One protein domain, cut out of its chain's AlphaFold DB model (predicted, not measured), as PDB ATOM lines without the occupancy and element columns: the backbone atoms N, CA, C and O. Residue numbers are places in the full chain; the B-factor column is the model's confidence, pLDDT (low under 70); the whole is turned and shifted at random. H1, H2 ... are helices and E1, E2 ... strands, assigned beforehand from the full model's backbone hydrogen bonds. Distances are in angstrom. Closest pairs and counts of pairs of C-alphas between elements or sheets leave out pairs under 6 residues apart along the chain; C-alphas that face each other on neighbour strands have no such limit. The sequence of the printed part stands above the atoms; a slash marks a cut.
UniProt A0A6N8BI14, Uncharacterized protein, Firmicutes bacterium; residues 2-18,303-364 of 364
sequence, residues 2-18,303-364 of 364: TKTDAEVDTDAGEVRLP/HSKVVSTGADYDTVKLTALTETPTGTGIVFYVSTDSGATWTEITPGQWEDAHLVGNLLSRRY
ATOM      1  N   THR A   2      64.973   2.756 140.164       50.41
ATOM      2  CA  THR A   2      66.299   2.985 140.750       50.41
ATOM      3  C   THR A   2      66.834   1.641 141.237       50.41
ATOM      4  O   THR A   2      66.130   0.940 141.952       50.41
ATOM      5  N   LYS A   3      68.031   1.251 140.785       70.50
ATOM      6  CA  LYS A   3      68.708   0.026 141.249       70.50
ATOM      7  C   LYS A   3      69.432   0.225 142.587       70.50
ATOM      8  O   LYS A   3      69.865  -0.743 143.176       70.50
ATOM      9  N   THR A   4      69.582   1.474 143.022       77.94
ATOM     10  CA  THR A   4      70.255   1.854 144.266       77.94
ATOM     11  C   THR A   4      69.280   1.796 145.436       77.94
ATOM     12  O   THR A   4      68.230   2.441 145.367       77.94
ATOM     13  N   ASP A   5      69.645   1.084 146.497       75.12
ATOM     14  CA  ASP A   5      68.968   1.098 147.801       75.12
ATOM     15  C   ASP A   5      69.794   1.819 148.889       75.12
ATOM     16  O   ASP A   5      69.250   2.154 149.939       75.12
ATOM     17  N   ALA A   6      71.067   2.133 148.612       78.44
ATOM     18  CA  ALA A   6      71.898   3.006 149.433       78.44
ATOM     19  C   ALA A   6      71.346   4.442 149.502       78.44
ATOM     20  O   ALA A   6      70.727   4.951 148.561       78.44
ATOM     21  N   GLU A   7      71.616   5.126 150.611       80.00
ATOM     22  CA  GLU A   7      71.256   6.529 150.786       80.00
ATOM     23  C   GLU A   7      72.263   7.416 150.044       80.00
ATOM     24  O   GLU A   7      73.471   7.285 150.232       80.00
ATOM     25  N   VAL A   8      71.777   8.307 149.176       81.00
ATOM     26  CA  VAL A   8      72.622   9.217 148.388       81.00
ATOM     27  C   VAL A   8      72.393  10.642 148.875       81.00
ATOM     28  O   VAL A   8      71.356  11.234 148.576       81.00
ATOM     29  N   ASP A   9      73.376  11.190 149.584       77.62
ATOM     30  CA  ASP A   9      73.380  12.575 150.051       77.62
ATOM     31  C   ASP A   9      74.114  13.439 149.018       77.62
ATOM     32  O   ASP A   9      75.345  13.455 148.921       77.62
ATOM     33  N   THR A  10      73.347  14.141 148.182       80.94
ATOM     34  CA  THR A  10      73.913  14.989 147.126       80.94
ATOM     35  C   THR A  10      74.488  16.302 147.640       80.94
ATOM     36  O   THR A  10      75.292  16.905 146.928       80.94
ATOM     37  N   ASP A  11      74.090  16.742 148.834       76.44
ATOM     38  CA  ASP A  11      74.533  18.011 149.411       76.44
ATOM     39  C   ASP A  11      75.891  17.834 150.099       76.44
ATOM     40  O   ASP A  11      76.797  18.646 149.900       76.44
ATOM     41  N   ALA A  12      76.063  16.731 150.833       76.62
ATOM     42  CA  ALA A  12      77.351  16.329 151.395       76.62
ATOM     43  C   ALA A  12      78.261  15.616 150.372       76.62
ATOM     44  O   ALA A  12      79.477  15.558 150.556       76.62
ATOM     45  N   GLY A  13      77.698  15.125 149.262       81.56
ATOM     46  CA  GLY A  13      78.445  14.471 148.186       81.56
ATOM     47  C   GLY A  13      78.883  13.046 148.526       81.56
ATOM     48  O   GLY A  13      79.948  12.609 148.087       81.56
ATOM     49  N   GLU A  14      78.075  12.323 149.296       82.75
ATOM     50  CA  GLU A  14      78.406  10.998 149.818       82.75
ATOM     51  C   GLU A  14      77.284   9.975 149.611       82.75
ATOM     52  O   GLU A  14      76.139  10.300 149.287       82.75
ATOM     53  N   VAL A  15      77.641   8.702 149.770       82.56
ATOM     54  CA  VAL A  15      76.714   7.572 149.716       82.56
ATOM     55  C   VAL A  15      76.877   6.788 151.008       82.56
ATOM     56  O   VAL A  15      77.998   6.437 151.373       82.56
ATOM     57  N   ARG A  16      75.768   6.518 151.694       83.06
ATOM     58  CA  ARG A  16      75.746   5.879 153.011       83.06
ATOM     59  C   ARG A  16      74.900   4.611 152.979       83.06
ATOM     60  O   ARG A  16      73.965   4.479 152.187       83.06
ATOM     61  N   LEU A  17      75.223   3.674 153.868       78.75
ATOM     62  CA  LEU A  17      74.317   2.567 154.146       78.75
ATOM     63  C   LEU A  17      73.040   3.121 154.789       78.75
ATOM     64  O   LEU A  17      73.143   3.977 155.673       78.75
ATOM     65  N   PRO A  18      71.851   2.632 154.396       75.94
ATOM     66  CA  PRO A  18      70.617   3.034 155.047       75.94
ATOM     67  C   PRO A  18      70.679   2.668 156.527       75.94
ATOM     68  O   PRO A  18      71.020   1.537 156.879       75.94
ATOM     69  N   HIS A 303      74.357   1.725 142.671       85.25
ATOM     70  CA  HIS A 303      74.670   1.715 141.249       85.25
ATOM     71  C   HIS A 303      75.001   3.123 140.764       85.25
ATOM     72  O   HIS A 303      74.174   4.039 140.817       85.25
ATOM     73  N   SER A 304      76.206   3.277 140.221       82.50
ATOM     74  CA  SER A 304      76.596   4.500 139.531       82.50
ATOM     75  C   SER A 304      75.792   4.693 138.239       82.50
ATOM     76  O   SER A 304      75.171   3.774 137.691       82.50
ATOM     77  N   LYS A 305      75.816   5.921 137.714       82.88
ATOM     78  CA  LYS A 305      75.354   6.175 136.346       82.88
ATOM     79  C   LYS A 305      76.284   5.470 135.361       82.88
ATOM     80  O   LYS A 305      77.502   5.517 135.517       82.88
ATOM     81  N   VAL A 306      75.702   4.893 134.312       83.00
ATOM     82  CA  VAL A 306      76.476   4.331 133.200       83.00
ATOM     83  C   VAL A 306      77.309   5.442 132.568       83.00
ATOM     84  O   VAL A 306      76.780   6.489 132.190       83.00
ATOM     85  N   VAL A 307      78.611   5.197 132.452       81.88
ATOM     86  CA  VAL A 307      79.541   6.073 131.743       81.88
ATOM     87  C   VAL A 307      79.802   5.462 130.374       81.88
ATOM     88  O   VAL A 307      80.230   4.315 130.275       81.88
ATOM     89  N   SER A 308      79.538   6.224 129.315       81.44
ATOM     90  CA  SER A 308      79.842   5.825 127.939       81.44
ATOM     91  C   SER A 308      80.989   6.664 127.398       81.44
ATOM     92  O   SER A 308      80.968   7.892 127.488       81.44
ATOM     93  N   THR A 309      81.983   6.002 126.814       76.44
ATOM     94  CA  THR A 309      83.145   6.638 126.190       76.44
ATOM     95  C   THR A 309      83.119   6.420 124.679       76.44
ATOM     96  O   THR A 309      82.555   5.448 124.187       76.44
ATOM     97  N   GLY A 310      83.713   7.340 123.913       79.75
ATOM     98  CA  GLY A 310      83.815   7.219 122.449       79.75
ATOM     99  C   GLY A 310      85.004   6.380 121.963       79.75
ATOM    100  O   GLY A 310      85.283   6.368 120.768       79.75
ATOM    101  N   ALA A 311      85.737   5.756 122.883       80.19
ATOM    102  CA  ALA A 311      86.945   4.985 122.629       80.19
ATOM    103  C   ALA A 311      86.983   3.776 123.568       80.19
ATOM    104  O   ALA A 311      86.474   3.865 124.693       80.19
ATOM    105  N   ASP A 312      87.604   2.699 123.096       81.00
ATOM    106  CA  ASP A 312      87.841   1.482 123.866       81.00
ATOM    107  C   ASP A 312      89.038   1.670 124.804       81.00
ATOM    108  O   ASP A 312      90.023   2.332 124.459       81.00
ATOM    109  N   TYR A 313      88.950   1.080 125.994       81.56
ATOM    110  CA  TYR A 313      90.002   1.101 127.005       81.56
ATOM    111  C   TYR A 313      90.298  -0.325 127.456       81.56
ATOM    112  O   TYR A 313      89.377  -1.109 127.669       81.56
ATOM    113  N   ASP A 314      91.580  -0.639 127.643       85.25
ATOM    114  CA  ASP A 314      92.011  -1.964 128.096       85.25
ATOM    115  C   ASP A 314      91.926  -2.130 129.614       85.25
ATOM    116  O   ASP A 314      91.859  -3.254 130.104       85.25
ATOM    117  N   THR A 315      91.928  -1.025 130.366       86.12
ATOM    118  CA  THR A 315      91.932  -1.032 131.833       86.12
ATOM    119  C   THR A 315      91.038   0.054 132.414       86.12
ATOM    120  O   THR A 315      90.790   1.096 131.802       86.12
ATOM    121  N   VAL A 316      90.568  -0.192 133.630       85.94
ATOM    122  CA  VAL A 316      89.733   0.704 134.423       85.94
ATOM    123  C   VAL A 316      90.313   0.817 135.829       85.94
ATOM    124  O   VAL A 316      90.869  -0.133 136.370       85.94
ATOM    125  N   LYS A 317      90.185   1.999 136.430       88.19
ATOM    126  CA  LYS A 317      90.534   2.242 137.828       88.19
ATOM    127  C   LYS A 317      89.417   3.014 138.507       88.19
ATOM    128  O   LYS A 317      89.065   4.112 138.076       88.19
ATOM    129  N   LEU A 318      88.915   2.470 139.610       87.12
ATOM    130  CA  LEU A 318      88.027   3.191 140.513       87.12
ATOM    131  C   LEU A 318      88.859   3.926 141.561       87.12
ATOM    132  O   LEU A 318      89.756   3.352 142.173       87.12
ATOM    133  N   THR A 319      88.546   5.195 141.792       88.62
ATOM    134  CA  THR A 319      89.031   5.929 142.964       88.62
ATOM    135  C   THR A 319      87.824   6.250 143.825       88.62
ATOM    136  O   THR A 319      86.877   6.858 143.335       88.62
ATOM    137  N   ALA A 320      87.857   5.825 145.083       86.69
ATOM    138  CA  ALA A 320      86.798   6.061 146.049       86.69
ATOM    139  C   ALA A 320      87.412   6.614 147.337       86.69
ATOM    140  O   ALA A 320      88.474   6.158 147.764       86.69
ATOM    141  N   LEU A 321      86.749   7.603 147.930       88.38
ATOM    142  CA  LEU A 321      86.972   7.995 149.315       88.38
ATOM    143  C   LEU A 321      85.950   7.231 150.149       88.38
ATOM    144  O   LEU A 321      84.762   7.275 149.842       88.38
ATOM    145  N   THR A 322      86.421   6.497 151.148       88.50
ATOM    146  CA  THR A 322      85.577   5.607 151.945       88.50
ATOM    147  C   THR A 322      85.808   5.849 153.421       88.50
ATOM    148  O   THR A 322      86.953   5.855 153.874       88.50
ATOM    149  N   GLU A 323      84.718   5.953 154.164       85.94
ATOM    150  CA  GLU A 323      84.697   5.793 155.609       85.94
ATOM    151  C   GLU A 323      83.937   4.503 155.921       85.94
ATOM    152  O   GLU A 323      82.895   4.227 155.331       85.94
ATOM    153  N   THR A 324      84.495   3.661 156.789       83.81
ATOM    154  CA  THR A 324      83.912   2.355 157.119       83.81
ATOM    155  C   THR A 324      83.785   2.255 158.632       83.81
ATOM    156  O   THR A 324      84.767   1.921 159.303       83.81
ATOM    157  N   PRO A 325      82.604   2.584 159.186       79.00
ATOM    158  CA  PRO A 325      82.318   2.400 160.600       79.00
ATOM    159  C   PRO A 325      82.574   0.959 161.054       79.00
ATOM    160  O   PRO A 325      82.495   0.009 160.266       79.00
ATOM    161  N   THR A 326      82.860   0.780 162.343       74.19
ATOM    162  CA  THR A 326      83.096  -0.541 162.941       74.19
ATOM    163  C   THR A 326      81.956  -1.508 162.618       74.19
ATOM    164  O   THR A 326      80.789  -1.178 162.796       74.19
ATOM    165  N   GLY A 327      82.296  -2.719 162.169       72.06
ATOM    166  CA  GLY A 327      81.309  -3.755 161.843       72.06
ATOM    167  C   GLY A 327      80.667  -3.625 160.457       72.06
ATOM    168  O   GLY A 327      79.855  -4.472 160.100       72.06
ATOM    169  N   THR A 328      81.050  -2.620 159.664       80.19
ATOM    170  CA  THR A 328      80.599  -2.457 158.272       80.19
ATOM    171  C   THR A 328      81.710  -2.798 157.273       80.19
ATOM    172  O   THR A 328      82.873  -2.975 157.643       80.19
ATOM    173  N   GLY A 329      81.353  -2.912 155.994       84.56
ATOM    174  CA  GLY A 329      82.290  -3.139 154.899       84.56
ATOM    175  C   GLY A 329      81.723  -2.637 153.576       84.56
ATOM    176  O   GLY A 329      80.510  -2.540 153.414       84.56
ATOM    177  N   ILE A 330      82.609  -2.312 152.635       88.19
ATOM    178  CA  ILE A 330      82.243  -1.876 151.285       88.19
ATOM    179  C   ILE A 330      82.982  -2.769 150.295       88.19
ATOM    180  O   ILE A 330      84.201  -2.925 150.390       88.19
ATOM    181  N   VAL A 331      82.246  -3.333 149.340       90.00
ATOM    182  CA  VAL A 331      82.806  -4.101 148.227       90.00
ATOM    183  C   VAL A 331      82.490  -3.363 146.934       90.00
ATOM    184  O   VAL A 331      81.373  -2.880 146.745       90.00
ATOM    185  N   PHE A 332      83.481  -3.239 146.057       90.31
ATOM    186  CA  PHE A 332      83.344  -2.500 144.808       90.31
ATOM    187  C   PHE A 332      83.306  -3.453 143.633       90.31
ATOM    188  O   PHE A 332      84.129  -4.356 143.534       90.31
ATOM    189  N   TYR A 333      82.392  -3.188 142.708       90.12
ATOM    190  CA  TYR A 333      82.277  -3.941 141.474       90.12
ATOM    191  C   TYR A 333      82.306  -3.009 140.268       90.12
ATOM    192  O   TYR A 333      81.806  -1.882 140.315       90.12
ATOM    193  N   VAL A 334      82.856  -3.500 139.159       88.62
ATOM    194  CA  VAL A 334      82.786  -2.848 137.850       88.62
ATOM    195  C   VAL A 334      82.121  -3.769 136.838       88.62
ATOM    196  O   VAL A 334      82.326  -4.982 136.847       88.62
ATOM    197  N   SER A 335      81.329  -3.173 135.953       86.69
ATOM    198  CA  SER A 335      80.757  -3.838 134.789       86.69
ATOM    199  C   SER A 335      81.086  -3.035 133.537       86.69
ATOM    200  O   SER A 335      80.923  -1.813 133.517       86.69
ATOM    201  N   THR A 336      81.539  -3.724 132.491       84.44
ATOM    202  CA  THR A 336      81.835  -3.136 131.174       84.44
ATOM    203  C   THR A 336      80.811  -3.540 130.108       84.44
ATOM    204  O   THR A 336      80.843  -3.027 128.994       84.44
ATOM    205  N   ASP A 337      79.844  -4.396 130.454       81.31
ATOM    206  CA  ASP A 337      78.846  -4.982 129.551       81.31
ATOM    207  C   ASP A 337      77.410  -4.531 129.881       81.31
ATOM    208  O   ASP A 337      76.433  -5.256 129.693       81.31
ATOM    209  N   SER A 338      77.268  -3.287 130.351       78.25
ATOM    210  CA  SER A 338      75.984  -2.691 130.761       78.25
ATOM    211  C   SER A 338      75.302  -3.403 131.941       78.25
ATOM    212  O   SER A 338      74.077  -3.354 132.084       78.25
ATOM    213  N   GLY A 339      76.091  -4.014 132.826       80.00
ATOM    214  CA  GLY A 339      75.621  -4.646 134.057       80.00
ATOM    215  C   GLY A 339      75.213  -6.107 133.896       80.00
ATOM    216  O   GLY A 339      74.493  -6.599 134.765       80.00
ATOM    217  N   ALA A 340      75.607  -6.777 132.807       82.62
ATOM    218  CA  ALA A 340      75.341  -8.203 132.619       82.62
ATOM    219  C   ALA A 340      76.324  -9.070 133.421       82.62
ATOM    220  O   ALA A 340      75.927 -10.113 133.944       82.62
ATOM    221  N   THR A 341      77.562  -8.610 133.599       85.31
ATOM    222  CA  THR A 341      78.559  -9.216 134.480       85.31
ATOM    223  C   THR A 341      79.269  -8.157 135.320       85.31
ATOM    224  O   THR A 341      79.432  -7.006 134.911       85.31
ATOM    225  N   TRP A 342      79.651  -8.550 136.536       86.50
ATOM    226  CA  TRP A 342      80.282  -7.691 137.532       86.50
ATOM    227  C   TRP A 342      81.546  -8.361 138.047       86.50
ATOM    228  O   TRP A 342      81.534  -9.548 138.373       86.50
ATOM    229  N   THR A 343      82.627  -7.595 138.117       88.00
ATOM    230  CA  THR A 343      83.912  -8.047 138.654       88.00
ATOM    231  C   THR A 343      84.254  -7.218 139.872       88.00
ATOM    232  O   THR A 343      84.150  -5.992 139.819       88.00
ATOM    233  N   GLU A 344      84.614  -7.884 140.966       91.06
ATOM    234  CA  GLU A 344      85.077  -7.221 142.183       91.06
ATOM    235  C   GLU A 344      86.411  -6.527 141.915       91.06
ATOM    236  O   GLU A 344      87.288  -7.095 141.267       91.06
ATOM    237  N   ILE A 345      86.560  -5.299 142.401       90.88
ATOM    238  CA  ILE A 345      87.759  -4.490 142.203       90.88
ATOM    239  C   ILE A 345      88.206  -3.855 143.512       90.88
ATOM    240  O   ILE A 345      87.399  -3.545 144.387       90.88
ATOM    241  N   THR A 346      89.505  -3.586 143.624       90.06
ATOM    242  CA  THR A 346      90.039  -2.818 144.753       90.06
ATOM    243  C   THR A 346      90.216  -1.352 144.350       90.06
ATOM    244  O   THR A 346      90.970  -1.068 143.411       90.06
ATOM    245  N   PRO A 347      89.587  -0.386 145.047       90.25
ATOM    246  CA  PRO A 347      89.814   1.028 144.776       90.25
ATOM    247  C   PRO A 347      91.303   1.385 144.785       90.25
ATOM    248  O   PRO A 347      92.074   0.953 145.640       90.25
ATOM    249  N   GLY A 348      91.718   2.201 143.820       90.69
ATOM    250  CA  GLY A 348      93.105   2.631 143.666       90.69
ATOM    251  C   GLY A 348      93.957   1.752 142.744       90.69
ATOM    252  O   GLY A 348      95.013   2.228 142.313       90.69
ATOM    253  N   GLN A 349      93.507   0.545 142.388       90.69
ATOM    254  CA  GLN A 349      94.205  -0.366 141.472       90.69
ATOM    255  C   GLN A 349      93.676  -0.252 140.033       90.69
ATOM    256  O   GLN A 349      92.567   0.229 139.805       90.69
ATOM    257  N   TRP A 350      94.511  -0.630 139.062       88.12
ATOM    258  CA  TRP A 350      94.111  -0.781 137.661       88.12
ATOM    259  C   TRP A 350      93.690  -2.225 137.414       88.12
ATOM    260  O   TRP A 350      94.432  -3.136 137.768       88.12
ATOM    261  N   GLU A 351      92.538  -2.405 136.778       85.88
ATOM    262  CA  GLU A 351      91.920  -3.699 136.499       85.88
ATOM    263  C   GLU A 351      91.671  -3.832 134.992       85.88
ATOM    264  O   GLU A 351      91.293  -2.853 134.340       85.88
ATOM    265  N   ASP A 352      91.877  -5.022 134.423       80.75
ATOM    266  CA  ASP A 352      91.673  -5.262 132.990       80.75
ATOM    267  C   ASP A 352      90.181  -5.200 132.627       80.75
ATOM    268  O   ASP A 352      89.361  -5.989 133.099       80.75
ATOM    269  N   ALA A 353      89.827  -4.306 131.704       69.25
ATOM    270  CA  ALA A 353      88.458  -4.119 131.223       69.25
ATOM    271  C   ALA A 353      87.946  -5.323 130.402       69.25
ATOM    272  O   ALA A 353      86.736  -5.525 130.276       69.25
ATOM    273  N   HIS A 354      88.867  -6.142 129.873       63.44
ATOM    274  CA  HIS A 354      88.585  -7.321 129.041       63.44
ATOM    275  C   HIS A 354      88.271  -8.598 129.831       63.44
ATOM    276  O   HIS A 354      87.797  -9.572 129.241       63.44
ATOM    277  N   LEU A 355      88.496  -8.615 131.151       51.75
ATOM    278  CA  LEU A 355      88.173  -9.771 132.005       51.75
ATOM    279  C   LEU A 355      86.659  -9.990 132.183       51.75
ATOM    280  O   LEU A 355      86.246 -11.019 132.710       51.75
ATOM    281  N   VAL A 356      85.826  -9.069 131.691       51.44
ATOM    282  CA  VAL A 356      84.389  -8.992 132.008       51.44
ATOM    283  C   VAL A 356      83.503  -9.254 130.775       51.44
ATOM    284  O   VAL A 356      82.352  -8.850 130.721       51.44
ATOM    285  N   GLY A 357      84.013  -9.938 129.742       37.84
ATOM    286  CA  GLY A 357      83.243 -10.091 128.496       37.84
ATOM    287  C   GLY A 357      83.598 -11.242 127.562       37.84
ATOM    288  O   GLY A 357      83.086 -11.271 126.448       37.84
ATOM    289  N   ASN A 358      84.434 -12.206 127.960       32.56
ATOM    290  CA  ASN A 358      84.847 -13.283 127.053       32.56
ATOM    291  C   ASN A 358      84.735 -14.677 127.679       32.56
ATOM    292  O   ASN A 358      85.728 -15.324 127.999       32.56
ATOM    293  N   LEU A 359      83.510 -15.201 127.743       33.44
ATOM    294  CA  LEU A 359      83.278 -16.649 127.760       33.44
ATOM    295  C   LEU A 359      82.826 -17.132 126.380       33.44
ATOM    296  O   LEU A 359      81.726 -17.643 126.210       33.44
ATOM    297  N   LEU A 360      83.719 -17.038 125.390       30.86
ATOM    298  CA  LEU A 360      83.712 -17.961 124.255       30.86
ATOM    299  C   LEU A 360      85.140 -18.400 123.879       30.86
ATOM    300  O   LEU A 360      85.897 -17.687 123.230       30.86
ATOM    301  N   SER A 361      85.406 -19.673 124.196       28.12
ATOM    302  CA  SER A 361      86.323 -20.619 123.529       28.12
ATOM    303  C   SER A 361      87.718 -20.940 124.134       28.12
ATOM    304  O   SER A 361      88.752 -20.470 123.693       28.12
ATOM    305  N   ARG A 362      87.696 -21.929 125.048       26.38
ATOM    306  CA  ARG A 362      88.236 -23.317 124.936       26.38
ATOM    307  C   ARG A 362      89.755 -23.652 125.001       26.38
ATOM    308  O   ARG A 362      90.522 -23.271 124.128       26.38
ATOM    309  N   ARG A 363      89.990 -24.706 125.822       24.75
ATOM    310  CA  ARG A 363      91.029 -25.786 125.859       24.75
ATOM    311  C   ARG A 363      92.277 -25.492 126.714       24.75
ATOM    312  O   ARG A 363      92.880 -24.450 126.526       24.75
ATOM    313  N   TYR A 364      92.753 -26.369 127.608       35.84
ATOM    314  CA  TYR A 364      92.463 -27.781 127.943       35.84
ATOM    315  C   TYR A 364      91.995 -27.952 129.386       35.84
ATOM    316  O   TYR A 364      92.460 -27.158 130.231       35.84
TER     317      TYR A 364
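This is residues 2 to 18 and 303 to 364 of the 364 residues of an uncharacterized protein of Firmicutes bacterium (UniProt A0A6N8BI14). The model has little regular structure: two small strand hairpins, E1 with E2 and E3 with E4, sit apart among loops, with one short helix, H1, and residues 358 to 364 sticking out as a tail. The 79 printed residues hold E1, E2, E3, E4 and H1 in that order, a mixed class with 16 residues in named elements. The whole is loose, with a radius of gyration of the C-alphas of 15.3 A, and spans 48 by 32 by 24 A.

E3, residues 332 to 334, and E4, residues 343 to 345, form an antiparallel hairpin at 129 degrees; N 334 and O 343, 2.9 A apart, are within hydrogen-bond range. The closest C-alphas of E4 and H1, residues 353 to 356, are those of Thr 343 and Val 356, 6.7 A apart. H1 is too short for an O i to N i+4 pair. E1, residues 7 to 9, and E2, residues 14 to 16, form an antiparallel hairpin at 156 degrees, with N 7 and O 16 at 2.9 A; both are apart from E3, E4 and H1.

E1, 6.5 A long, begins at C-alpha 7 (71.256, 6.529, 150.786). E2 measures 6.6 A, E3 7.0 A and E4 6.3 A. H1, 6.4 A, ends at C-alpha 356 (84.389, -8.992, 132.008).

The C-alphas farthest apart, of Asp 11 and Tyr 364, are 53.7 A apart. Residues 19 to 302 are not printed; C-alphas 18 and 303 are 14.4 A apart across the cut. Residues 2 and 353 to 364 have pLDDT under 70.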